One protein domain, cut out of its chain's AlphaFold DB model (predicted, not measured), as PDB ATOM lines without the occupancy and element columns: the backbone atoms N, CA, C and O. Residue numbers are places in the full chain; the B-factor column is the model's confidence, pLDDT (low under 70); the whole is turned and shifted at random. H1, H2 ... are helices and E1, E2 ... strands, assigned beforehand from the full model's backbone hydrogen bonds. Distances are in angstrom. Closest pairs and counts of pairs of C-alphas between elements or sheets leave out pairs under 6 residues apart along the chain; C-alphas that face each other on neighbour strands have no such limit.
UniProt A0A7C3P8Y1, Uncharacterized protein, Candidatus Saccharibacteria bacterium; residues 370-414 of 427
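Overview. This is residues 370 to 414 of the 427 residues of an uncharacterized protein of Candidatus Saccharibacteria bacterium (UniProt A0A7C3P8Y1). Two short helices, H1 and H2, are set crosswise and joined by a tight link, with a loop-rich stretch folded back beside them to make a small flat body. H2 lies toward one end of the longest axis and the short strand E1 toward the other, with H1 between them along one side and the long stretch of residues 370 to 384 looping along the opposite side. The printed part has 45 residues, with one named strand and two named helices in the order E1, H1, H2. Only 19 residues are in named elements, under half, and the class is mostly helix. The whole is compact, with a radius of gyration of the C-alphas of 9.8 A and spans of 27 by 21 by 11 A.

Along the chain. H1, residues 394 to 401, is 10.4 A long and begins at C-alpha 394 (13.833, -1.449, -42.549). H2, residues 406 to 413, is 10.9 A long and ends at C-alpha 413 (23.563, 4.761, -57.314). E1, residues 385 to 387, begins at C-alpha 385 (11.892, 6.481, -40.179).

Arrangement. H1 and H2 only just touch, with 3 pairs of C-alphas within 8 A, and touch only at the corner by their link. Their closest C-alphas, those of Cys 396 and Pro 406, are 5.9 A apart. Their lines are only just about perpendicular, at 71 degrees. The closest C-alphas of E1 and H1, those of Val 387 and Arg 394, are 6.5 A apart. E1 and H2 are apart. E1 pairs with no named strand, but residues 370 to 371 pair antiparallel with residues 385 to 386 of E1. In H1 and in H2, 3 of 4 O i to N i+4 pairs are within hydrogen-bond range.

Size, cuts and confidence. The two C-alphas farthest apart, those of Pro 389 and Gln 414, are 27.9 A apart. The printed part has no cut. The link from H1 to H2 is tight, and that from E1 to H1 is short. The mean pLDDT of the printed part is 91.3; residues 413 to 414 are under 70.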
ATOM      1  N   PRO A 370      10.231   5.004 -33.989       95.50
ATOM      2  CA  PRO A 370      10.583   6.197 -34.753       95.50
ATOM      3  C   PRO A 370      11.997   6.683 -34.395       95.50
ATOM      4  O   PRO A 370      12.284   6.972 -33.236       95.50
ATOM      5  N   GLY A 371      12.877   6.813 -35.385       96.12
ATOM      6  CA  GLY A 371      14.263   7.245 -35.201       96.12
ATOM      7  C   GLY A 371      14.944   7.616 -36.518       96.12
ATOM      8  O   GLY A 371      14.327   7.588 -37.581       96.12
ATOM      9  N   ILE A 372      16.218   7.997 -36.463       96.50
ATOM     10  CA  ILE A 372      17.026   8.298 -37.655       96.50
ATOM     11  C   ILE A 372      17.904   7.078 -37.947       96.50
ATOM     12  O   ILE A 372      18.565   6.564 -37.048       96.50
ATOM     13  N   CYS A 373      17.916   6.612 -39.198       96.56
ATOM     14  CA  CYS A 373      18.758   5.487 -39.610       96.56
ATOM     15  C   CYS A 373      20.248   5.815 -39.411       96.56
ATOM     16  O   CYS A 373      20.709   6.866 -39.858       96.56
ATOM     17  N   ARG A 374      21.023   4.908 -38.800       96.50
ATOM     18  CA  ARG A 374      22.457   5.121 -38.544       96.50
ATOM     19  C   ARG A 374      23.335   5.076 -39.799       96.50
ATOM     20  O   ARG A 374      24.435   5.618 -39.777       96.50
ATOM     21  N   VAL A 375      22.870   4.444 -40.880       96.06
ATOM     22  CA  VAL A 375      23.596   4.370 -42.163       96.06
ATOM     23  C   VAL A 375      23.715   5.784 -42.741       96.06
ATOM     24  O   VAL A 375      22.693   6.447 -42.914       96.06
ATOM     25  N   SER A 376      24.941   6.263 -42.985       94.00
ATOM     26  CA  SER A 376      25.219   7.649 -43.407       94.00
ATOM     27  C   SER A 376      24.483   8.027 -44.687       94.00
ATOM     28  O   SER A 376      23.838   9.070 -44.729       94.00
ATOM     29  N   ASP A 377      24.486   7.118 -45.660       94.62
ATOM     30  CA  ASP A 377      24.007   7.379 -47.022       94.62
ATOM     31  C   ASP A 377      22.569   6.879 -47.229       94.62
ATOM     32  O   ASP A 377      22.114   6.663 -48.350       94.62
ATOM     33  N   CYS A 378      21.839   6.646 -46.133       93.88
ATOM     34  CA  CYS A 378      20.456   6.193 -46.189       93.88
ATOM     35  C   CYS A 378      19.562   7.279 -46.818       93.88
ATOM     36  O   CYS A 378      19.520   8.385 -46.274       93.88
ATOM     37  N   PRO A 379      18.757   6.970 -47.856       92.62
ATOM     38  CA  PRO A 379      17.902   7.954 -48.537       92.62
ATOM     39  C   PRO A 379      16.893   8.658 -47.626       92.62
ATOM     40  O   PRO A 379      16.403   9.736 -47.937       92.62
ATOM     41  N   THR A 380      16.560   8.042 -46.492       92.25
ATOM     42  CA  THR A 380      15.627   8.620 -45.524       92.25
ATOM     43  C   THR A 380      16.274   9.655 -44.604       92.25
ATOM     44  O   THR A 380      15.547  10.269 -43.834       92.25
ATOM     45  N   ARG A 381      17.606   9.838 -44.604       91.25
ATOM     46  CA  ARG A 381      18.271  10.869 -43.786       91.25
ATOM     47  C   ARG A 381      18.155  12.250 -44.450       91.25
ATOM     48  O   ARG A 381      18.242  12.333 -45.669       91.25
ATOM     49  N   PRO A 382      17.998  13.334 -43.664       89.88
ATOM     50  CA  PRO A 382      17.969  13.384 -42.194       89.88
ATOM     51  C   PRO A 382      16.595  13.064 -41.564       89.88
ATOM     52  O   PRO A 382      16.444  13.171 -40.349       89.88
ATOM     53  N   GLY A 383      15.596  12.682 -42.362       91.81
ATOM     54  CA  GLY A 383      14.241  12.370 -41.905       91.81
ATOM     55  C   GLY A 383      14.140  11.198 -40.916       91.81
ATOM     56  O   GLY A 383      14.984  10.298 -40.856       91.81
ATOM     57  N   LYS A 384      13.060  11.214 -40.123       92.69
ATOM     58  CA  LYS A 384      12.697  10.110 -39.225       92.69
ATOM     59  C   LYS A 384      12.087   8.960 -40.028       92.69
ATOM     60  O   LYS A 384      11.313   9.170 -40.953       92.69
ATOM     61  N   THR A 385      12.412   7.738 -39.633       95.69
ATOM     62  CA  THR A 385      11.892   6.481 -40.179       95.69
ATOM     63  C   THR A 385      11.694   5.478 -39.036       95.69
ATOM     64  O   THR A 385      12.011   5.775 -37.884       95.69
ATOM     65  N   LYS A 386      11.150   4.293 -39.312       95.44
ATOM     66  CA  LYS A 386      11.090   3.204 -38.328       95.44
ATOM     67  C   LYS A 386      12.445   2.492 -38.287       95.44
ATOM     68  O   LYS A 386      12.893   1.984 -39.317       95.44
ATOM     69  N   VAL A 387      13.095   2.456 -37.123       95.88
ATOM     70  CA  VAL A 387      14.404   1.815 -36.905       95.88
ATOM     71  C   VAL A 387      14.306   0.670 -35.897       95.88
ATOM     72  O   VAL A 387      13.528   0.748 -34.951       95.88
ATOM     73  N   GLY A 388      15.067  -0.399 -36.134       91.88
ATOM     74  CA  GLY A 388      15.135  -1.569 -35.253       91.88
ATOM     75  C   GLY A 388      16.181  -1.412 -34.136       91.88
ATOM     76  O   GLY A 388      16.736  -0.322 -33.966       91.88
ATOM     77  N   PRO A 389      16.527  -2.498 -33.417       86.81
ATOM     78  CA  PRO A 389      17.435  -2.472 -32.260       86.81
ATOM     79  C   PRO A 389      18.823  -1.884 -32.549       86.81
ATOM     80  O   PRO A 389      19.449  -1.286 -31.678       86.81
ATOM     81  N   CYS A 390      19.304  -2.007 -33.787       92.38
ATOM     82  CA  CYS A 390      20.596  -1.466 -34.211       92.38
ATOM     83  C   CYS A 390      20.522  -0.020 -34.737       92.38
ATOM     84  O   CYS A 390      21.489   0.449 -35.340       92.38
ATOM     85  N   SER A 391      19.394   0.678 -34.570       95.19
ATOM     86  CA  SER A 391      19.127   2.006 -35.150       95.19
ATOM     87  C   SER A 391      19.239   2.038 -36.682       95.19
ATOM     88  O   SER A 391      19.579   3.057 -37.280       95.19
ATOM     89  N   VAL A 392      18.972   0.913 -37.344       95.75
ATOM     90  CA  VAL A 392      18.960   0.777 -38.807       95.75
ATOM     91  C   VAL A 392      17.503   0.745 -39.277       95.75
ATOM     92  O   VAL A 392      16.669   0.102 -38.642       95.75
ATOM     93  N   CYS A 393      17.170   1.463 -40.353       96.06
ATOM     94  CA  CYS A 393      15.820   1.430 -40.923       96.06
ATOM     95  C   CYS A 393      15.542   0.111 -41.650       96.06
ATOM     96  O   CYS A 393      16.475  -0.574 -42.066       96.06
ATOM     97  N   ARG A 394      14.260  -0.208 -41.872       92.94
ATOM     98  CA  ARG A 394      13.833  -1.449 -42.549       92.94
ATOM     99  C   ARG A 394      14.587  -1.712 -43.862       92.94
ATOM    100  O   ARG A 394      15.073  -2.816 -44.076       92.94
ATOM    101  N   THR A 395      14.748  -0.695 -44.711       93.38
ATOM    102  CA  THR A 395      15.425  -0.837 -46.012       93.38
ATOM    103  C   THR A 395      16.900  -1.206 -45.865       93.38
ATOM    104  O   THR A 395      17.369  -2.152 -46.488       93.38
ATOM    105  N   CYS A 396      17.639  -0.496 -45.009       95.50
ATOM    106  CA  CYS A 396      19.047  -0.802 -44.767       95.50
ATOM    107  C   CYS A 396      19.236  -2.144 -44.053       95.50
ATOM    108  O   CYS A 396      20.214  -2.833 -44.324       95.50
ATOM    109  N   GLN A 397      18.302  -2.531 -43.180       94.19
ATOM    110  CA  GLN A 397      18.349  -3.817 -42.493       94.19
ATOM    111  C   GLN A 397      18.256  -4.982 -43.484       94.19
ATOM    112  O   GLN A 397      19.110  -5.858 -43.452       94.19
ATOM    113  N   LYS A 398      17.335  -4.915 -44.458       89.81
ATOM    114  CA  LYS A 398      17.224  -5.917 -45.534       89.81
ATOM    115  C   LYS A 398      18.526  -6.117 -46.321       89.81
ATOM    116  O   LYS A 398      18.774  -7.204 -46.832       89.81
ATOM    117  N   HIS A 399      19.345  -5.074 -46.466       92.12
ATOM    118  CA  HIS A 399      20.656  -5.199 -47.107       92.12
ATOM    119  C   HIS A 399      21.656  -5.920 -46.200       92.12
ATOM    120  O   HIS A 399      22.328  -6.837 -46.672       92.12
ATOM    121  N   PHE A 400      21.702  -5.578 -44.909       92.56
ATOM    122  CA  PHE A 400      22.553  -6.277 -43.945       92.56
ATOM    123  C   PHE A 400      22.183  -7.753 -43.790       92.56
ATOM    124  O   PHE A 400      23.081  -8.589 -43.774       92.56
ATOM    125  N   ASP A 401      20.892  -8.086 -43.761       85.50
ATOM    126  CA  ASP A 401      20.414  -9.472 -43.644       85.50
ATOM    127  C   ASP A 401      20.835 -10.330 -44.851       85.50
ATOM    128  O   ASP A 401      21.017 -11.539 -44.738       85.50
ATOM    129  N   LYS A 402      21.063  -9.694 -46.008       87.56
ATOM    130  CA  LYS A 402      21.606 -10.320 -47.226       87.56
ATOM    131  C   LYS A 402      23.141 -10.321 -47.280       87.56
ATOM    132  O   LYS A 402      23.709 -10.664 -48.314       87.56
ATOM    133  N   GLY A 403      23.821  -9.889 -46.217       92.25
ATOM    134  CA  GLY A 403      25.281  -9.748 -46.176       92.25
ATOM    135  C   GLY A 403      25.830  -8.611 -47.049       92.25
ATOM    136  O   GLY A 403      27.013  -8.610 -47.385       92.25
ATOM    137  N   LEU A 404      24.989  -7.651 -47.447       91.50
ATOM    138  CA  LEU A 404      25.371  -6.506 -48.275       91.50
ATOM    139  C   LEU A 404      25.614  -5.262 -47.413       91.50
ATOM    140  O   LEU A 404      24.942  -5.043 -46.409       91.50
ATOM    141  N   ASP A 405      26.543  -4.407 -47.846       93.38
ATOM    142  CA  ASP A 405      26.813  -3.107 -47.222       93.38
ATOM    143  C   ASP A 405      25.959  -2.008 -47.893       93.38
ATOM    144  O   ASP A 405      26.231  -1.643 -49.047       93.38
ATOM    145  N   PRO A 406      24.937  -1.453 -47.208       93.00
ATOM    146  CA  PRO A 406      24.064  -0.441 -47.789       93.00
ATOM    147  C   PRO A 406      24.806   0.849 -48.162       93.00
ATOM    148  O   PRO A 406      24.409   1.503 -49.122       93.00
ATOM    149  N   VAL A 407      25.897   1.201 -47.469       92.88
ATOM    150  CA  VAL A 407      26.701   2.398 -47.785       92.88
ATOM    151  C   VAL A 407      27.264   2.278 -49.202       92.88
ATOM    152  O   VAL A 407      27.094   3.164 -50.036       92.88
ATOM    153  N   LYS A 408      27.843   1.116 -49.532       91.44
ATOM    154  CA  LYS A 408      28.383   0.843 -50.873       91.44
ATOM    155  C   LYS A 408      27.299   0.791 -51.948       91.44
ATOM    156  O   LYS A 408      27.556   1.182 -53.087       91.44
ATOM    157  N   LEU A 409      26.107   0.296 -51.607       90.38
ATOM    158  CA  LEU A 409      24.978   0.222 -52.537       90.38
ATOM    159  C   LEU A 409      24.455   1.613 -52.901       90.38
ATOM    160  O   LEU A 409      24.252   1.897 -54.081       90.38
ATOM    161  N   TYR A 410      24.280   2.493 -51.916       90.31
ATOM    162  CA  TYR A 410      23.784   3.844 -52.170       90.31
ATOM    163  C   TYR A 410      24.835   4.733 -52.839       90.31
ATOM    164  O   TYR A 410      24.488   5.465 -53.766       90.31
ATOM    165  N   ALA A 411      26.114   4.597 -52.480       83.25
ATOM    166  CA  ALA A 411      27.206   5.320 -53.135       83.25
ATOM    167  C   ALA A 411      27.313   5.008 -54.642       83.25
ATOM    168  O   ALA A 411      27.587   5.897 -55.440       83.25
ATOM    169  N   ARG A 412      27.042   3.761 -55.065       76.75
ATOM    170  CA  ARG A 412      27.048   3.378 -56.494       76.75
ATOM    171  C   ARG A 412      25.892   3.970 -57.299       76.75
ATOM    172  O   ARG A 412      26.034   4.162 -58.503       76.75
ATOM    173  N   ASN A 413      24.760   4.237 -56.653       69.31
ATOM    174  CA  ASN A 413      23.563   4.761 -57.314       69.31
ATOM    175  C   ASN A 413      23.547   6.292 -57.402       69.31
ATOM    176  O   ASN A 413      22.761   6.849 -58.167       69.31
ATOM    177  N   GLN A 414      24.453   6.974 -56.701       65.88
ATOM    178  CA  GLN A 414      24.745   8.385 -56.926       65.88
ATOM    179  C   GLN A 414      25.684   8.522 -58.136       65.88
ATOM    180  O   GLN A 414      26.870   8.813 -57.998       65.88
TER     181      GLN A 414